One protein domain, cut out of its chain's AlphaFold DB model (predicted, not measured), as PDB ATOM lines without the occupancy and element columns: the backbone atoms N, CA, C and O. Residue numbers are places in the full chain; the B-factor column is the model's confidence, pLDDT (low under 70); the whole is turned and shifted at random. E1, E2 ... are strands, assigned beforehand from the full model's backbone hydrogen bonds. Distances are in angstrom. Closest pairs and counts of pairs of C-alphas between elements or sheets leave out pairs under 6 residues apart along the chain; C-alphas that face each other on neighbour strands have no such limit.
ATOM      1  N   THR A 425      19.882  -6.585  -2.755       74.19
ATOM      2  CA  THR A 425      19.935  -7.252  -4.066       74.19
ATOM      3  C   THR A 425      19.187  -6.447  -5.132       74.19
ATOM      4  O   THR A 425      18.593  -5.401  -4.872       74.19
ATOM      5  N   ALA A 426      19.172  -6.947  -6.370       71.06
ATOM      6  CA  ALA A 426      18.366  -6.360  -7.440       71.06
ATOM      7  C   ALA A 426      16.850  -6.359  -7.141       71.06
ATOM      8  O   ALA A 426      16.124  -5.549  -7.723       71.06
ATOM      9  N   ASN A 427      16.379  -7.256  -6.267       70.88
ATOM     10  CA  ASN A 427      14.956  -7.475  -6.003       70.88
ATOM     11  C   ASN A 427      14.495  -6.907  -4.653       70.88
ATOM     12  O   ASN A 427      13.333  -6.517  -4.534       70.88
ATOM     13  N   TYR A 428      15.384  -6.818  -3.658       76.19
ATOM     14  CA  TYR A 428      15.034  -6.391  -2.303       76.19
ATOM     15  C   TYR A 428      16.024  -5.358  -1.765       76.19
ATOM     16  O   TYR A 428      17.237  -5.499  -1.896       76.19
ATOM     17  N   VAL A 429      15.484  -4.313  -1.132       78.94
ATOM     18  CA  VAL A 429      16.273  -3.268  -0.469       78.94
ATOM     19  C   VAL A 429      16.633  -3.733   0.938       78.94
ATOM     20  O   VAL A 429      15.759  -4.194   1.671       78.94
ATOM     21  N   ASN A 430      17.901  -3.595   1.314       81.56
ATOM     22  CA  ASN A 430      18.374  -3.939   2.652       81.56
ATOM     23  C   ASN A 430      17.810  -2.973   3.706       81.56
ATOM     24  O   ASN A 430      17.911  -1.757   3.550       81.56
ATOM     25  N   GLN A 431      17.231  -3.527   4.772       83.62
ATOM     26  CA  GLN A 431      16.664  -2.792   5.905       83.62
ATOM     27  C   GLN A 431      17.593  -2.737   7.123       83.62
ATOM     28  O   GLN A 431      17.293  -2.016   8.070       83.62
ATOM     29  N   ALA A 432      18.725  -3.449   7.114       79.88
ATOM     30  CA  ALA A 432      19.694  -3.375   8.202       79.88
ATOM     31  C   ALA A 432      20.304  -1.964   8.317       79.88
ATOM     32  O   ALA A 432      20.766  -1.395   7.325       79.88
ATOM     33  N   VAL A 433      20.344  -1.418   9.537       69.44
ATOM     34  CA  VAL A 433      20.838  -0.061   9.832       69.44
ATOM     35  C   VAL A 433      22.108  -0.143  10.674       69.44
ATOM     36  O   VAL A 433      22.182  -0.960  11.586       69.44
ATOM     37  N   ASN A 434      23.107   0.701  10.387       67.25
ATOM     38  CA  ASN A 434      24.342   0.829  11.179       67.25
ATOM     39  C   ASN A 434      24.978  -0.520  11.550       67.25
ATOM     40  O   ASN A 434      25.226  -0.805  12.719       67.25
ATOM     41  N   VAL A 435      25.210  -1.365  10.545       75.56
ATOM     42  CA  VAL A 435      25.905  -2.639  10.746       75.56
ATOM     43  C   VAL A 435      27.341  -2.361  11.188       75.56
ATOM     44  O   VAL A 435      28.107  -1.724  10.463       75.56
ATOM     45  N   VAL A 436      27.696  -2.858  12.369       77.75
ATOM     46  CA  VAL A 436      29.054  -2.837  12.914       77.75
ATOM     47  C   VAL A 436      29.587  -4.258  12.926       77.75
ATOM     48  O   VAL A 436      28.888  -5.186  13.324       77.75
ATOM     49  N   GLU A 437      30.830  -4.419  12.487       82.00
ATOM     50  CA  GLU A 437      31.527  -5.697  12.508       82.00
ATOM     51  C   GLU A 437      32.626  -5.697  13.567       82.00
ATOM     52  O   GLU A 437      33.451  -4.784  13.621       82.00
ATOM     53  N   GLU A 438      32.662  -6.750  14.377       81.56
ATOM     54  CA  GLU A 438      33.700  -6.982  15.371       81.56
ATOM     55  C   GLU A 438      34.318  -8.373  15.221       81.56
ATOM     56  O   GLU A 438      33.661  -9.348  14.851       81.56
ATOM     57  N   VAL A 439      35.613  -8.468  15.521       79.88
ATOM     58  CA  VAL A 439      36.281  -9.759  15.695       79.88
ATOM     59  C   VAL A 439      36.179 -10.114  17.176       79.88
ATOM     60  O   VAL A 439      36.702  -9.358  18.004       79.88
ATOM     61  N   PRO A 440      35.550 -11.242  17.543       73.69
ATOM     62  CA  PRO A 440      35.460 -11.652  18.936       73.69
ATOM     63  C   PRO A 440      36.852 -11.788  19.548       73.69
ATOM     64  O   PRO A 440      37.750 -12.369  18.942       73.69
ATOM     65  N   SER A 441      37.027 -11.315  20.781       73.75
ATOM     66  CA  SER A 441      38.334 -11.289  21.460       73.75
ATOM     67  C   SER A 441      38.996 -12.666  21.608       73.75
ATOM     68  O   SER A 441      40.216 -12.762  21.738       73.75
ATOM     69  N   TRP A 442      38.204 -13.740  21.569       69.62
ATOM     70  CA  TRP A 442      38.674 -15.123  21.613       69.62
ATOM     71  C   TRP A 442      39.056 -15.696  20.235       69.62
ATOM     72  O   TRP A 442      39.728 -16.727  20.187       69.62
ATOM     73  N   SER A 443      38.675 -15.056  19.121       71.12
ATOM     74  CA  SER A 443      39.062 -15.462  17.760       71.12
ATOM     75  C   SER A 443      40.480 -14.965  17.458       71.12
ATOM     76  O   SER A 443      40.705 -13.934  16.831       71.12
ATOM     77  N   THR A 444      41.478 -15.698  17.956       55.91
ATOM     78  CA  THR A 444      42.900 -15.305  17.891       55.91
ATOM     79  C   THR A 444      43.496 -15.262  16.479       55.91
ATOM     80  O   THR A 444      44.590 -14.731  16.294       55.91
ATOM     81  N   ASP A 445      42.821 -15.854  15.496       69.19
ATOM     82  CA  ASP A 445      43.229 -15.932  14.092       69.19
ATOM     83  C   ASP A 445      42.332 -15.112  13.150       69.19
ATOM     84  O   ASP A 445      42.518 -15.177  11.936       69.19
ATOM     85  N   ASN A 446      41.398 -14.320  13.697       63.78
ATOM     86  CA  ASN A 446      40.364 -13.604  12.946       63.78
ATOM     87  C   ASN A 446      39.553 -14.540  12.030       63.78
ATOM     88  O   ASN A 446      39.171 -14.144  10.935       63.78
ATOM     89  N   SER A 447      39.328 -15.793  12.431       73.69
ATOM     90  CA  SER A 447      38.572 -16.772  11.634       73.69
ATOM     91  C   SER A 447      37.073 -16.477  11.565       73.69
ATOM     92  O   SER A 447      36.394 -16.997  10.686       73.69
ATOM     93  N   ILE A 448      36.541 -15.656  12.475       80.50
ATOM     94  CA  ILE A 448      35.112 -15.339  12.561       80.50
ATOM     95  C   ILE A 448      34.937 -13.846  12.850       80.50
ATOM     96  O   ILE A 448      35.618 -13.290  13.712       80.50
ATOM     97  N   ILE A 449      34.002 -13.213  12.145       80.94
ATOM     98  CA  ILE A 449      33.544 -11.841  12.378       80.94
ATOM     99  C   ILE A 449      32.055 -11.867  12.721       80.94
ATOM    100  O   ILE A 449      31.280 -12.581  12.081       80.94
ATOM    101  N   TYR A 450      31.661 -11.066  13.706       84.38
ATOM    102  CA  TYR A 450      30.270 -10.824  14.068       84.38
ATOM    103  C   TYR A 450      29.823  -9.472  13.543       84.38
ATOM    104  O   TYR A 450      30.399  -8.449  13.896       84.38
ATOM    105  N   GLY A 451      28.800  -9.479  12.694       83.62
ATOM    106  CA  GLY A 451      28.105  -8.281  12.253       83.62
ATOM    107  C   GLY A 451      26.831  -8.092  13.061       83.62
ATOM    108  O   GLY A 451      26.029  -9.015  13.171       83.62
ATOM    109  N   THR A 452      26.624  -6.904  13.615       83.94
ATOM    110  CA  THR A 452      25.398  -6.565  14.346       83.94
ATOM    111  C   THR A 452      24.852  -5.240  13.837       83.94
ATOM    112  O   THR A 452      25.595  -4.269  13.713       83.94
ATOM    113  N   SER A 453      23.562  -5.201  13.516       84.62
ATOM    114  CA  SER A 453      22.852  -3.983  13.141       84.62
ATOM    115  C   SER A 453      22.209  -3.324  14.356       84.62
ATOM    116  O   SER A 453      21.842  -3.978  15.333       84.62
ATOM    117  N   MET A 454      21.991  -2.019  14.247       74.94
ATOM    118  CA  MET A 454      20.988  -1.322  15.048       74.94
ATOM    119  C   MET A 454      19.574  -1.800  14.661       74.94
ATOM    120  O   MET A 454      19.413  -2.400  13.586       74.94
ATOM    121  N   PRO A 455      18.555  -1.573  15.513       72.81
ATOM    122  CA  PRO A 455      17.185  -1.912  15.154       72.81
ATOM    123  C   PRO A 455      16.754  -1.091  13.944       72.81
ATOM    124  O   PRO A 455      17.056   0.102  13.855       72.81
ATOM    125  N   ASP A 456      16.032  -1.715  13.017       65.12
ATOM    126  CA  ASP A 456      15.334  -0.966  11.978       65.12
ATOM    127  C   ASP A 456      14.091  -0.252  12.539       65.12
ATOM    128  O   ASP A 456      13.743  -0.344  13.718       65.12
ATOM    129  N   GLN A 457      13.367   0.434  11.656       56.62
ATOM    130  CA  GLN A 457      12.102   1.101  11.981       56.62
ATOM    131  C   GLN A 457      11.013   0.165  12.548       56.62
ATOM    132  O   GLN A 457      10.025   0.651  13.090       56.62
ATOM    133  N   ASN A 458      11.161  -1.155  12.403       59.31
ATOM    134  CA  ASN A 458      10.239  -2.164  12.922       59.31
ATOM    135  C   ASN A 458      10.758  -2.821  14.216       59.31
ATOM    136  O   ASN A 458      10.147  -3.779  14.694       59.31
ATOM    137  N   GLY A 459      11.869  -2.335  14.786       63.22
ATOM    138  CA  GLY A 459      12.492  -2.907  15.981       63.22
ATOM    139  C   GLY A 459      13.209  -4.233  15.722       63.22
ATOM    140  O   GLY A 459      13.364  -5.032  16.646       63.22
ATOM    141  N   ILE A 460      13.602  -4.503  14.472       79.81
ATOM    142  CA  ILE A 460      14.314  -5.726  14.107       79.81
ATOM    143  C   ILE A 460      15.819  -5.479  14.102       79.81
ATOM    144  O   ILE A 460      16.341  -4.660  13.344       79.81
ATOM    145  N   TYR A 461      16.521  -6.256  14.918       86.56
ATOM    146  CA  TYR A 461      17.974  -6.325  14.946       86.56
ATOM    147  C   TYR A 461      18.432  -7.492  14.092       86.56
ATOM    148  O   TYR A 461      17.878  -8.588  14.186       86.56
ATOM    149  N   MET A 462      19.480  -7.276  13.312       92.75
ATOM    150  CA  MET A 462      20.174  -8.338  12.608       92.75
ATOM    151  C   MET A 462      21.507  -8.610  13.289       92.75
ATOM    152  O   MET A 462      22.320  -7.708  13.469       92.75
ATOM    153  N   HIS A 463      21.752  -9.871  13.598       93.19
ATOM    154  CA  HIS A 463      23.070 -10.389  13.918       93.19
ATOM    155  C   HIS A 463      23.470 -11.381  12.832       93.19
ATOM    156  O   HIS A 463      22.643 -12.182  12.403       93.19
ATOM    157  N   TYR A 464      24.715 -11.362  12.380       92.50
ATOM    158  CA  TYR A 464      25.243 -12.407  11.516       92.50
ATOM    159  C   TYR A 464      26.679 -12.751  11.868       92.50
ATOM    160  O   TYR A 464      27.416 -11.953  12.447       92.50
ATOM    161  N   THR A 465      27.085 -13.953  11.481       89.25
ATOM    162  CA  THR A 465      28.458 -14.421  11.652       89.25
ATOM    163  C   THR A 465      29.034 -14.775  10.296       89.25
ATOM    164  O   THR A 465      28.429 -15.581   9.590       89.25
ATOM    165  N   LYS A 466      30.205 -14.228   9.964       84.19
ATOM    166  CA  LYS A 466      30.901 -14.509   8.705       84.19
ATOM    167  C   LYS A 466      32.316 -15.032   8.928       84.19
ATOM    168  O   LYS A 466      33.007 -14.603   9.854       84.19
ATOM    169  N   GLU A 467      32.762 -15.913   8.039       81.56
ATOM    170  CA  GLU A 467      34.174 -16.284   7.898       81.56
ATOM    171  C   GLU A 467      34.854 -15.319   6.905       81.56
ATOM    172  O   GLU A 467      34.384 -15.186   5.766       81.56
ATOM    173  N   PRO A 468      35.948 -14.630   7.288       75.38
ATOM    174  CA  PRO A 468      36.605 -13.670   6.402       75.38
ATOM    175  C   PRO A 468      37.120 -14.290   5.101       75.38
ATOM    176  O   PRO A 468      37.870 -15.265   5.106       75.38
ATOM    177  N   GLY A 469      36.761 -13.677   3.970       72.00
ATOM    178  CA  GLY A 469      37.090 -14.172   2.630       72.00
ATOM    179  C   GLY A 469      36.104 -15.208   2.082       72.00
ATOM    180  O   GLY A 469      36.278 -15.656   0.945       72.00
ATOM    181  N   TRP A 470      35.074 -15.568   2.855       83.94
ATOM    182  CA  TRP A 470      33.951 -16.373   2.395       83.94
ATOM    183  C   TRP A 470      32.718 -15.497   2.161       83.94
ATOM    184  O   TRP A 470      32.365 -15.235   1.008       83.94
ATOM    185  N   GLU A 471      32.109 -14.995   3.234       87.88
ATOM    186  CA  GLU A 471      30.978 -14.060   3.208       87.88
ATOM    187  C   GLU A 471      31.491 -12.613   3.342       87.88
ATOM    188  O   GLU A 471      32.382 -12.339   4.142       87.88
ATOM    189  N   ASP A 472      30.961 -11.699   2.526       86.69
ATOM    190  CA  ASP A 472      31.263 -10.259   2.559       86.69
ATOM    191  C   ASP A 472      30.334  -9.571   3.571       86.69
ATOM    192  O   ASP A 472      30.799  -8.955   4.529       86.69
ATOM    193  N   THR A 473      29.014  -9.725   3.415       88.88
ATOM    194  CA  THR A 473      28.012  -9.125   4.310       88.88
ATOM    195  C   THR A 473      26.638  -9.791   4.166       88.88
ATOM    196  O   THR A 473      26.361 -10.454   3.162       88.88
ATOM    197  N   ALA A 474      25.758  -9.559   5.142       91.19
ATOM    198  CA  ALA A 474      24.366  -9.989   5.132       91.19
ATOM    199  C   ALA A 474      23.408  -8.798   5.289       91.19
ATOM    200  O   ALA A 474      23.771  -7.713   5.745       91.19
ATOM    201  N   GLY A 475      22.159  -9.009   4.897       91.31
ATOM    202  CA  GLY A 475      21.072  -8.049   4.995       91.31
ATOM    203  C   GLY A 475      19.723  -8.748   5.070       91.31
ATOM    204  O   GLY A 475      19.613  -9.960   4.875       91.31
ATOM    205  N   TYR A 476      18.670  -7.976   5.315       92.00
ATOM    206  CA  TYR A 476      17.311  -8.507   5.309       92.00
ATOM    207  C   TYR A 476      16.300  -7.495   4.779       92.00
ATOM    208  O   TYR A 476      16.576  -6.300   4.679       92.00
ATOM    209  N   CYS A 477      15.129  -8.003   4.406       86.00
ATOM    210  CA  CYS A 477      13.971  -7.219   4.013       86.00
ATOM    211  C   CYS A 477      12.698  -7.915   4.503       86.00
ATOM    212  O   CYS A 477      12.478  -9.099   4.244       86.00
ATOM    213  N   LEU A 478      11.842  -7.175   5.200       82.00
ATOM    214  CA  LEU A 478      10.490  -7.595   5.542       82.00
ATOM    215  C   LEU A 478       9.561  -7.234   4.380       82.00
ATOM    216  O   LEU A 478       9.109  -6.094   4.243       82.00
ATOM    217  N   ALA A 479       9.290  -8.210   3.518       68.88
ATOM    218  CA  ALA A 479       8.385  -8.059   2.391       68.88
ATOM    219  C   ALA A 479       6.940  -8.393   2.797       68.88
ATOM    220  O   ALA A 479       6.673  -9.045   3.804       68.88
ATOM    221  N   THR A 480       5.970  -7.987   1.971       64.81
ATOM    222  CA  THR A 480       4.544  -8.313   2.210       64.81
ATOM    223  C   THR A 480       4.297  -9.829   2.235       64.81
ATOM    224  O   THR A 480       3.362 -10.307   2.872       64.81
ATOM    225  N   GLU A 481       5.143 -10.576   1.534       68.06
ATOM    226  CA  GLU A 481       5.065 -12.021   1.334       68.06
ATOM    227  C   GLU A 481       5.899 -12.844   2.328       68.06
ATOM    228  O   GLU A 481       5.717 -14.058   2.390       68.06
ATOM    229  N   GLY A 482       6.737 -12.216   3.161       82.38
ATOM    230  CA  GLY A 482       7.537 -12.915   4.168       82.38
ATOM    231  C   GLY A 482       8.837 -12.201   4.536       82.38
ATOM    232  O   GLY A 482       9.044 -11.030   4.214       82.38
ATOM    233  N   ILE A 483       9.720 -12.931   5.211       91.12
ATOM    234  CA  ILE A 483      11.058 -12.461   5.587       91.12
ATOM    235  C   ILE A 483      12.031 -12.857   4.480       91.12
ATOM    236  O   ILE A 483      12.073 -14.026   4.101       91.12
ATOM    237  N   VAL A 484      12.834 -11.919   3.986       92.44
ATOM    238  CA  VAL A 484      13.909 -12.193   3.026       92.44
ATOM    239  C   VAL A 484      15.250 -11.941   3.693       92.44
ATOM    240  O   VAL A 484      15.507 -10.828   4.144       92.44
ATOM    241  N   VAL A 485      16.114 -12.952   3.721       94.62
ATOM    242  CA  VAL A 485      17.532 -12.810   4.067       94.62
ATOM    243  C   VAL A 485      18.333 -12.731   2.775       94.62
ATOM    244  O   VAL A 485      18.159 -13.541   1.863       94.62
ATOM    245  N   MET A 486      19.192 -11.725   2.692       93.81
ATOM    246  CA  MET A 486      20.072 -11.464   1.563       93.81
ATOM    247  C   MET A 486      21.512 -11.630   2.024       93.81
ATOM    248  O   MET A 486      21.897 -11.086   3.055       93.81
ATOM    249  N   VAL A 487      22.317 -12.350   1.257       93.25
ATOM    250  CA  VAL A 487      23.719 -12.612   1.597       93.25
ATOM    251  C   VAL A 487      24.597 -12.324   0.395       93.25
ATOM    252  O   VAL A 487      24.231 -12.624  -0.747       93.25
ATOM    253  N   LYS A 488      25.757 -11.731   0.658       92.12
ATOM    254  CA  LYS A 488      26.764 -11.398  -0.341       92.12
ATOM    255  C   LYS A 488      28.083 -12.048   0.048       92.12
ATOM    256  O   LYS A 488      28.548 -11.883   1.169       92.12
ATOM    257  N   PHE A 489      28.690 -12.763  -0.889       90.50
ATOM    258  CA  PHE A 489      29.916 -13.531  -0.696       90.50
ATOM    259  C   PHE A 489      31.112 -12.898  -1.409       90.50
ATOM    260  O   PHE A 489      31.003 -12.413  -2.536       90.50
ATOM    261  N   ASP A 490      32.284 -12.990  -0.783       88.75
ATOM    262  CA  ASP A 490      33.574 -12.833  -1.463       88.75
ATOM    263  C   ASP A 490      33.861 -14.049  -2.362       88.75
ATOM    264  O   ASP A 490      34.484 -13.940  -3.429       88.75
ATOM    265  N   HIS A 491      33.375 -15.225  -1.943       87.75
ATOM    266  CA  HIS A 491      33.475 -16.472  -2.686       87.75
ATOM    267  C   HIS A 491      32.554 -16.492  -3.916       87.75
ATOM    268  O   HIS A 491      31.354 -16.240  -3.841       87.75
ATOM    269  N   LYS A 492      33.117 -16.863  -5.070       92.06
ATOM    270  CA  LYS A 492      32.396 -16.990  -6.344       92.06
ATOM    271  C   LYS A 492      31.956 -18.428  -6.578       92.06
ATOM    272  O   LYS A 492      32.790 -19.272  -6.899       92.06
ATOM    273  N   PHE A 493      30.654 -18.684  -6.503       91.31
ATOM    274  CA  PHE A 493      30.112 -20.031  -6.673       91.31
ATOM    275  C   PHE A 493      30.052 -20.453  -8.144       91.31
ATOM    276  O   PHE A 493      29.751 -19.649  -9.029       91.31
ATOM    277  N   ALA A 494      30.327 -21.731  -8.408       94.12
ATOM    278  CA  ALA A 494      30.189 -22.322  -9.736       94.12
ATOM    279  C   ALA A 494      28.740 -22.757 -10.002       94.12
ATOM    280  O   ALA A 494      28.039 -23.209  -9.089       94.12
ATOM    281  N   ALA A 495      28.311 -22.693 -11.260       94.56
ATOM    282  CA  ALA A 495      27.028 -23.223 -11.692       94.56
ATOM    283  C   ALA A 495      26.931 -24.726 -11.373       94.56
ATOM    284  O   ALA A 495      27.853 -25.503 -11.627       94.56
ATOM    285  N   GLY A 496      25.797 -25.143 -10.819       92.38
ATOM    286  CA  GLY A 496      25.554 -26.508 -10.360       92.38
ATOM    287  C   GLY A 496      25.982 -26.793  -8.919       92.38
ATOM    288  O   GLY A 496      25.729 -27.899  -8.448       92.38
ATOM    289  N   THR A 497      26.584 -25.831  -8.207       95.38
ATOM    290  CA  THR A 497      26.841 -25.970  -6.762       95.38
ATOM    291  C   THR A 497      25.516 -26.085  -6.011       95.38
ATOM    292  O   THR A 497      24.591 -25.315  -6.279       95.38
ATOM    293  N   VAL A 498      25.416 -27.044  -5.091       95.75
ATOM    294  CA  VAL A 498      24.233 -27.252  -4.247       95.75
ATOM    295  C   VAL A 498      24.488 -26.627  -2.881       95.75
ATOM    296  O   VAL A 498      25.491 -26.933  -2.241       95.75
ATOM    297  N   LEU A 499      23.569 -25.770  -2.448       94.00
ATOM    298  CA  LEU A 499      23.548 -25.159  -1.123       94.00
ATOM    299  C   LEU A 499      22.286 -25.603  -0.385       94.00
ATOM    300  O   LEU A 499      21.237 -25.818  -1.001       94.00
ATOM    301  N   GLU A 500      22.385 -25.731   0.930       96.88
ATOM    302  CA  GLU A 500      21.287 -26.154   1.798       96.88
ATOM    303  C   GLU A 500      20.984 -25.050   2.804       96.88
ATOM    304  O   GLU A 500      21.905 -24.444   3.335       96.88
ATOM    305  N   TYR A 501      19.711 -24.755   3.060       96.06
ATOM    306  CA  TYR A 501      19.351 -23.737   4.044       96.06
ATOM    307  C   TYR A 501      18.233 -24.177   4.977       96.06
ATOM    308  O   TYR A 501      17.306 -24.890   4.586       96.06
ATOM    309  N   ASP A 502      18.339 -23.700   6.211       97.12
ATOM    310  CA  ASP A 502      17.436 -23.998   7.310       97.12
ATOM    311  C   ASP A 502      16.914 -22.704   7.934       97.12
ATOM    312  O   ASP A 502      17.633 -21.704   8.032       97.12
ATOM    313  N   TRP A 503      15.681 -22.769   8.428       97.38
ATOM    314  CA  TRP A 503      15.055 -21.707   9.203       97.38
ATOM    315  C   TRP A 503      14.749 -22.197  10.608       97.38
ATOM    316  O   TRP A 503      14.395 -23.357  10.814       97.38
ATOM    317  N   TYR A 504      14.854 -21.295  11.573       97.12
ATOM    318  CA  TYR A 504      14.492 -21.527  12.963       97.12
ATOM    319  C   TYR A 504      13.652 -20.349  13.448       97.12
ATOM    320  O   TYR A 504      13.918 -19.210  13.070       97.12
ATOM    321  N   ILE A 505      12.654 -20.614  14.286       94.62
ATOM    322  CA  ILE A 505      11.875 -19.588  14.982       94.62
ATOM    323  C   ILE A 505      12.048 -19.829  16.477       94.62
ATOM    324  O   ILE A 505      11.709 -20.905  16.961       94.62
ATOM    325  N   ASN A 506      12.568 -18.841  17.208       91.00
ATOM    326  CA  ASN A 506      12.921 -18.964  18.627       91.00
ATOM    327  C   ASN A 506      13.819 -20.186  18.902       91.00
ATOM    328  O   ASN A 506      13.554 -20.963  19.816       91.00
ATOM    329  N   GLU A 507      14.847 -20.373  18.066       88.81
ATOM    330  CA  GLU A 507      15.795 -21.503  18.092       88.81
ATOM    331  C   GLU A 507      15.193 -22.903  17.853       88.81
ATOM    332  O   GLU A 507      15.917 -23.899  17.867       88.81
ATOM    333  N   GLU A 508      13.903 -22.996  17.524       94.19
ATOM    334  CA  GLU A 508      13.260 -24.246  17.122       94.19
ATOM    335  C   GLU A 508      13.223 -24.369  15.589       94.19
ATOM    336  O   GLU A 508      12.828 -23.410  14.915       94.19
ATOM    337  N   PRO A 509      13.608 -25.523  15.004       93.94
ATOM    338  CA  PRO A 509      13.582 -25.722  13.558       93.94
ATOM    339  C   PRO A 509      12.198 -25.446  12.963       93.94
ATOM    340  O   PRO A 509      11.186 -25.993  13.410       93.94
ATOM    341  N   TYR A 510      12.161 -24.632  11.912       93.44
ATOM    342  CA  TYR A 510      10.949 -24.293  11.185       93.44
ATOM    343  C   TYR A 510      10.990 -24.873   9.770       93.44
ATOM    344  O   TYR A 510      11.673 -24.369   8.880       93.44
ATOM    345  N   GLY A 511      10.208 -25.931   9.564       90.19
ATOM    346  CA  GLY A 511      10.145 -26.648   8.292       90.19
ATOM    347  C   GLY A 511      11.285 -27.652   8.097       90.19
ATOM    348  O   GLY A 511      12.004 -28.004   9.029       90.19
ATOM    349  N   GLU A 512      11.395 -28.163   6.872       91.88
ATOM    350  CA  GLU A 512      12.484 -29.053   6.453       91.88
ATOM    351  C   GLU A 512      13.587 -28.245   5.758       91.88
ATOM    352  O   GLU A 512      13.293 -27.232   5.113       91.88
ATOM    353  N   THR A 513      14.830 -28.734   5.816       94.00
ATOM    354  CA  THR A 513      15.958 -28.189   5.047       94.00
ATOM    355  C   THR A 513      15.600 -28.059   3.572       94.00
ATOM    356  O   THR A 513      15.150 -29.013   2.931       94.00
ATOM    357  N   GLN A 514      15.853 -26.882   3.016       95.62
ATOM    358  CA  GLN A 514      15.638 -26.591   1.607       95.62
ATOM    359  C   GLN A 514      16.955 -26.641   0.834       95.62
ATOM    360  O   GLN A 514      18.032 -26.461   1.399       95.62
ATOM    361  N   LYS A 515      16.875 -26.870  -0.482       94.00
ATOM    362  CA  LYS A 515      18.042 -26.889  -1.375       94.00
ATOM    363  C   LYS A 515      17.937 -25.810  -2.440       94.00
ATOM    364  O   LYS A 515      16.881 -25.635  -3.046       94.00
ATOM    365  N   MET A 516      19.054 -25.157  -2.726       93.00
ATOM    366  CA  MET A 516      19.227 -24.249  -3.854       93.00
ATOM    367  C   MET A 516      20.372 -24.755  -4.733       93.00
ATOM    368  O   MET A 516      21.388 -25.227  -4.233       93.00
ATOM    369  N   VAL A 517      20.211 -24.651  -6.053       93.44
ATOM    370  CA  VAL A 517      21.284 -24.933  -7.013       93.44
ATOM    371  C   VAL A 517      21.700 -23.625  -7.667       93.44
ATOM    372  O   VAL A 517      20.858 -22.903  -8.200       93.44
ATOM    373  N   VAL A 518      22.995 -23.325  -7.630       92.44
ATOM    374  CA  VAL A 518      23.561 -22.124  -8.250       92.44
ATOM    375  C   VAL A 518      23.405 -22.221  -9.766       92.44
ATOM    376  O   VAL A 518      23.856 -23.185 -10.383       92.44
ATOM    377  N   ASN A 519      22.759 -21.230 -10.380       88.06
ATOM    378  CA  ASN A 519      22.416 -21.281 -11.805       88.06
ATOM    379  C   ASN A 519      23.546 -20.791 -12.721       88.06
ATOM    380  O   ASN A 519      23.673 -21.282 -13.842       88.06
ATOM    381  N   GLU A 520      24.357 -19.835 -12.261       92.06
ATOM    382  CA  GLU A 520      25.370 -19.161 -13.078       92.06
ATOM    383  C   GLU A 520      26.736 -19.128 -12.384       92.06
ATOM    384  O   GLU A 520      26.837 -18.925 -11.171       92.06
ATOM    385  N   ASP A 521      27.801 -19.313 -13.170       92.31
ATOM    386  CA  ASP A 521      29.176 -19.229 -12.685       92.31
ATOM    387  C   ASP A 521      29.499 -17.815 -12.198       92.31
ATOM    388  O   ASP A 521      29.274 -16.825 -12.894       92.31
ATOM    389  N   GLY A 522      30.114 -17.727 -11.023       88.69
ATOM    390  CA  GLY A 522      30.512 -16.461 -10.428       88.69
ATOM    391  C   GLY A 522      29.404 -15.748  -9.662       88.69
ATOM    392  O   GLY A 522      29.597 -14.579  -9.329       88.69
ATOM    393  N   THR A 523      28.285 -16.422  -9.374       89.31
ATOM    394  CA  THR A 523      27.239 -15.889  -8.490       89.31
ATOM    395  C   THR A 523      27.827 -15.630  -7.102       89.31
ATOM    396  O   THR A 523      28.528 -16.484  -6.559       89.31
ATOM    397  N   VAL A 524      27.559 -14.440  -6.559       91.00
ATOM    398  CA  VAL A 524      28.053 -13.970  -5.249       91.00
ATOM    399  C   VAL A 524      26.943 -13.426  -4.352       91.00
ATOM    400  O   VAL A 524      27.167 -13.249  -3.165       91.00
ATOM    401  N   GLU A 525      25.757 -13.156  -4.891       92.44
ATOM    402  CA  GLU A 525      24.618 -12.619  -4.144       92.44
ATOM    403  C   GLU A 525      23.470 -13.622  -4.199       92.44
ATOM    404  O   GLU A 525      23.149 -14.147  -5.270       92.44
ATOM    405  N   PHE A 526      22.858 -13.879  -3.047       91.88
ATOM    406  CA  PHE A 526      21.724 -14.785  -2.914       91.88
ATOM    407  C   PHE A 526      20.635 -14.159  -2.049       91.88
ATOM    408  O   PHE A 526      20.906 -13.361  -1.151       91.88
ATOM    409  N   GLU A 527      19.397 -14.562  -2.314       92.62
ATOM    410  CA  GLU A 527      18.211 -14.166  -1.562       92.62
ATOM    411  C   GLU A 527      17.407 -15.408  -1.175       92.62
ATOM    412  O   GLU A 527      17.168 -16.297  -1.996       92.62
ATOM    413  N   PHE A 528      17.011 -15.473   0.094       94.12
ATOM    414  CA  PHE A 528      16.285 -16.595   0.675       94.12
ATOM    415  C   PHE A 528      15.048 -16.074   1.385       94.12
ATOM    416  O   PHE A 528      15.141 -15.248   2.291       94.12
ATOM    417  N   MET A 529      13.883 -16.562   0.970       90.62
ATOM    418  CA  MET A 529      12.602 -16.106   1.486       90.62
ATOM    419  C   MET A 529      11.972 -17.155   2.396       90.62
ATOM    420  O   MET A 529      11.836 -18.320   2.021       90.62
ATOM    421  N   LEU A 530      11.532 -16.710   3.566       92.88
ATOM    422  CA  LEU A 530      10.623 -17.436   4.432       92.88
ATOM    423  C   LEU A 530       9.202 -16.897   4.235       92.88
ATOM    424  O   LEU A 530       8.810 -15.889   4.828       92.88
ATOM    425  N   GLU A 531       8.443 -17.561   3.366       88.94
ATOM    426  CA  GLU A 531       7.100 -17.132   2.964       88.94
ATOM    427  C   GLU A 531       6.083 -17.195   4.114       88.94
ATOM    428  O   GLU A 531       6.014 -18.171   4.864       88.94
ATOM    429  N   GLY A 532       5.232 -16.172   4.214       77.19
ATOM    430  CA  GLY A 532       4.060 -16.160   5.096       77.19
ATOM    431  C   GLY A 532       4.362 -16.125   6.596       77.19
ATOM    432  O   GLY A 532       3.440 -16.249   7.403       77.19
ATOM    433  N   VAL A 533       5.627 -15.945   6.978       83.50
ATOM    434  CA  VAL A 533       6.074 -15.865   8.370       83.50
ATOM    435  C   VAL A 533       6.442 -14.426   8.707       83.50
ATOM    436  O   VAL A 533       7.073 -13.727   7.919       83.50
ATOM    437  N   LYS A 534       6.045 -13.993   9.904       82.19
ATOM    438  CA  LYS A 534       6.552 -12.779  10.547       82.19
ATOM    439  C   LYS A 534       7.444 -13.184  11.708       82.19
ATOM    440  O   LYS A 534       7.229 -14.247  12.295       82.19
ATOM    441  N   ILE A 535       8.400 -12.330  12.051       84.00
ATOM    442  CA  ILE A 535       9.188 -12.517  13.266       84.00
ATOM    443  C   ILE A 535       8.202 -12.457  14.450       84.00
ATOM    444  O   ILE A 535       7.308 -11.604  14.454       84.00
ATOM    445  N   PRO A 536       8.231 -13.420  15.388       78.25
ATOM    446  CA  PRO A 536       7.384 -13.343  16.567       78.25
ATOM    447  C   PRO A 536       7.776 -12.134  17.417       78.25
ATOM    448  O   PRO A 536       8.958 -11.856  17.588       78.25
ATOM    449  N   GLN A 537       6.790 -11.458  18.003       71.56
ATOM    450  CA  GLN A 537       7.044 -10.387  18.966       71.56
ATOM    451  C   GLN A 537       7.884 -10.923  20.139       71.56
ATOM    452  O   GLN A 537       7.520 -11.955  20.710       71.56
ATOM    453  N   ARG A 538       8.978 -10.230  20.502       75.44
ATOM    454  CA  ARG A 538       9.973 -10.688  21.498       75.44
ATOM    455  C   ARG A 538      10.614 -12.038  21.154       75.44
ATOM    456  O   ARG A 538      10.940 -12.825  22.042       75.44
ATOM    457  N   GLY A 539      10.725 -12.338  19.865       84.75
ATOM    458  CA  GLY A 539      11.231 -13.600  19.348       84.75
ATOM    459  C   GLY A 539      12.316 -13.412  18.298       84.75
ATOM    460  O   GLY A 539      12.652 -12.295  17.904       84.75
ATOM    461  N   SER A 540      12.862 -14.528  17.832       94.38
ATOM    462  CA  SER A 540      13.901 -14.554  16.808       94.38
ATOM    463  C   SER A 540      13.518 -15.431  15.624       94.38
ATOM    464  O   SER A 540      12.778 -16.412  15.748       94.38
ATOM    465  N   VAL A 541      14.041 -15.073  14.457       96.50
ATOM    466  CA  VAL A 541      14.083 -15.923  13.270       96.50
ATOM    467  C   VAL A 541      15.537 -16.058  12.851       96.50
ATOM    468  O   VAL A 541      16.195 -15.060  12.571       96.50
ATOM    469  N   SER A 542      16.027 -17.289  12.789       97.19
ATOM    470  CA  SER A 542      17.415 -17.586  12.444       97.19
ATOM    471  C   SER A 542      17.474 -18.321  11.104       97.19
ATOM    472  O   SER A 542      16.756 -19.295  10.886       97.19
ATOM    473  N   PHE A 543      18.340 -17.856  10.214       97.19
ATOM    474  CA  PHE A 543      18.640 -18.422   8.905       97.19
ATOM    475  C   PHE A 543      20.053 -18.995   8.909       97.19
ATOM    476  O   PHE A 543      20.997 -18.316   9.313       97.19
ATOM    477  N   ARG A 544      20.214 -20.235   8.444       95.56
ATOM    478  CA  ARG A 544      21.523 -20.880   8.271       95.56
ATOM    479  C   ARG A 544      21.658 -21.371   6.842       95.56
ATOM    480  O   ARG A 544      20.803 -22.127   6.387       95.56
ATOM    481  N   LEU A 545      22.739 -20.986   6.173       94.19
ATOM    482  CA  LEU A 545      23.120 -21.489   4.860       94.19
ATOM    483  C   LEU A 545      24.338 -22.403   4.992       94.19
ATOM    484  O   LEU A 545      25.310 -22.067   5.669       94.19
ATOM    485  N   TRP A 546      24.291 -23.537   4.307       94.06
ATOM    486  CA  TRP A 546      25.257 -24.619   4.392       94.06
ATOM    487  C   TRP A 546      25.746 -25.054   3.014       94.06
ATOM    488  O   TRP A 546      25.028 -24.978   2.012       94.06
ATOM    489  N   GLU A 547      26.959 -25.596   2.990       92.56
ATOM    490  CA  GLU A 547      27.392 -26.482   1.909       92.56
ATOM    491  C   GLU A 547      26.602 -27.804   1.914       92.56
ATOM    492  O   GLU A 547      26.054 -28.217   2.938       92.56
ATOM    493  N   GLU A 548      26.562 -28.481   0.761       93.25
ATOM    494  CA  GLU A 548      25.832 -29.741   0.582       93.25
ATOM    495  C   GLU A 548      26.200 -30.803   1.636       93.25
ATOM    496  O   GLU A 548      27.359 -31.193   1.786       93.25
ATOM    497  N   GLY A 549      25.181 -31.343   2.309       92.12
ATOM    498  CA  GLY A 549      25.325 -32.353   3.350       92.12
ATOM    499  C   GLY A 549      25.580 -31.768   4.739       92.12
ATOM    500  O   GLY A 549      26.119 -32.486   5.584       92.12
ATOM    501  N   HIS A 550      25.226 -30.496   4.965       91.62
ATOM    502  CA  HIS A 550      25.447 -29.765   6.222       91.62
ATOM    503  C   HIS A 550      26.905 -29.808   6.711       91.62
ATOM    504  O   HIS A 550      27.175 -29.901   7.910       91.62
ATOM    505  N   THR A 551      27.872 -29.786   5.790       88.00
ATOM    506  CA  THR A 551      29.295 -29.968   6.127       88.00
ATOM    507  C   THR A 551      29.929 -28.734   6.755       88.00
ATOM    508  O   THR A 551      30.844 -28.867   7.569       88.00
ATOM    509  N   HIS A 552      29.454 -27.548   6.379       86.69
ATOM    510  CA  HIS A 552      29.997 -26.263   6.804       86.69
ATOM    511  C   HIS A 552      28.911 -25.179   6.736       86.69
ATOM    512  O   HIS A 552      28.210 -25.099   5.725       86.69
ATOM    513  N   VAL A 553      28.759 -24.371   7.796       87.75
ATOM    514  CA  VAL A 553      27.887 -23.181   7.782       87.75
ATOM    515  C   VAL A 553      28.633 -22.067   7.074       87.75
ATOM    516  O   VAL A 553      29.696 -21.666   7.528       87.75
ATOM    517  N   ILE A 554      28.060 -21.552   5.996       88.00
ATOM    518  CA  ILE A 554      28.679 -20.502   5.185       88.00
ATOM    519  C   ILE A 554      28.046 -19.127   5.383       88.00
ATOM    520  O   ILE A 554      28.661 -18.138   5.011       88.00
ATOM    521  N   SER A 555      26.840 -19.065   5.949       90.38
ATOM    522  CA  SER A 555      26.234 -17.830   6.448       90.38
ATOM    523  C   SER A 555      25.243 -18.165   7.556       90.38
ATOM    524  O   SER A 555      24.501 -19.152   7.473       90.38
ATOM    525  N   TYR A 556      25.239 -17.357   8.609       94.19
ATOM    526  CA  TYR A 556      24.282 -17.452   9.703       94.19
ATOM    527  C   TYR A 556      23.778 -16.062  10.039       94.19
ATOM    528  O   TYR A 556      24.571 -15.194  10.388       94.19
ATOM    529  N   VAL A 557      22.463 -15.877   9.949       95.88
ATOM    530  CA  VAL A 557      21.784 -14.604  10.195       95.88
ATOM    531  C   VAL A 557      20.677 -14.832  11.212       95.88
ATOM    532  O   VAL A 557      19.892 -15.764  11.082       95.88
ATOM    533  N   VAL A 558      20.590 -13.977  12.218       97.00
ATOM    534  CA  VAL A 558      19.540 -13.972  13.232       97.00
ATOM    535  C   VAL A 558      18.859 -12.621  13.195       97.00
ATOM    536  O   VAL A 558      19.501 -11.588  13.359       97.00
ATOM    537  N   LEU A 559      17.548 -12.639  12.995       95.44
ATOM    538  CA  LEU A 559      16.691 -11.473  13.099       95.44
ATOM    539  C   LEU A 559      15.933 -11.563  14.413       95.44
ATOM    540  O   LEU A 559      15.162 -12.499  14.617       95.44
ATOM    541  N   THR A 560      16.155 -10.608  15.305       90.75
ATOM    542  CA  THR A 560      15.480 -10.557  16.603       90.75
ATOM    543  C   THR A 560      14.535  -9.376  16.621       90.75
ATOM    544  O   THR A 560      14.942  -8.253  16.330       90.75
ATOM    545  N   GLN A 561      13.278  -9.638  16.961       78.44
ATOM    546  CA  GLN A 561      12.297  -8.608  17.244       78.44
ATOM    547  C   GLN A 561      12.284  -8.380  18.744       78.44
ATOM    548  O   GLN A 561      11.859  -9.266  19.489       78.44
ATOM    549  N   THR A 562      12.777  -7.224  19.179       59.12
ATOM    550  CA  THR A 562      12.677  -6.822  20.589       59.12
ATOM    551  C   THR A 562      11.241  -6.544  20.991       59.12
ATOM    552  O   THR A 562      10.441  -6.185  20.097       59.12
TER     553      THR A 562
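Overview. This is residues 425 to 562 of the 562 residues of an uncharacterized protein of Ruminococcaceae bacterium YAD3003 (UniProt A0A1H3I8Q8). Two antiparallel sheets lie face to face as a sandwich: a broad, twisted sheet of seven strands, E1 E2 E3 E10 E9 E6 E7 in order across it, and a small sheet of three, E4 E5 E8, that covers part of one face. The hairpin E1 and E2 makes one edge of the broad sheet, and E7, farther round its twist, makes the other. The printed part has 138 residues, with no named helix and ten named strands, E1 to E10 in order along the chain, so numbered; the class is all strand. It is compact, with a radius of gyration of the C-alphas of 14.5 A, and rounded, spanning 38 by 37 by 29 A.

Along the chain. E1 is residues 433 to 438, beginning at C-alpha 433 at (20.838, -0.061, 9.832). E2 is residues 449 to 454 and E3 residues 460 to 466. E4, residues 471 to 479, is 23.4 A long. E5, residues 482 to 493, is the longest strand by residues, measures 26.0 A and bends by 101 degrees at residue 490. E6 is residues 498 to 505, 24.1 A. E7, residues 508 to 517, measures 25.4 A and bends by 60 degrees at residue 511. E8 is residues 523 to 531, E9 residues 540 to 547. E10, residues 553 to 561, ends at C-alpha 561 at (12.297, -8.608, 17.244).

Arrangement. In the seven-strand sheet E1, E2 and E3 form a meander, each strand the antiparallel neighbour of the one before; N 436 and O 452 are 2.9 A apart, N 451 and O 464 2.8 A. E3 and E10 are antiparallel at 164 degrees, with N 463 and O 558 2.8 A apart. E10 and E9 form a hairpin, N 543 and O 557 at 2.7 A. E9 and E6 have N 546 and O 500 at 2.7 A, and the hairpin E6 and E7 has N 510 and O 503 at 2.8 A. In the other sheet the inner strand E5 has N 475 and O 486 at 2.8 A towards E4, and N 489 and O 524 at 2.8 A towards E8. The facing parts of the two sheets are 8.4 A centre to centre, their strands at 30 degrees. The closest C-alphas of E3 and E4 are those of Tyr 464 and Ala 474, 6.9 A apart. E1 and E7 are apart.

Size, cuts and confidence. The C-alphas farthest apart, those of Thr 444 and Thr 480, are 42.0 A from each other. The printed part has no cut and no long link, and ends at the chain's last residue. The mean pLDDT of the printed part is 85.4; 14 residues are under 70, among them residues 444 to 446 and 456 to 459.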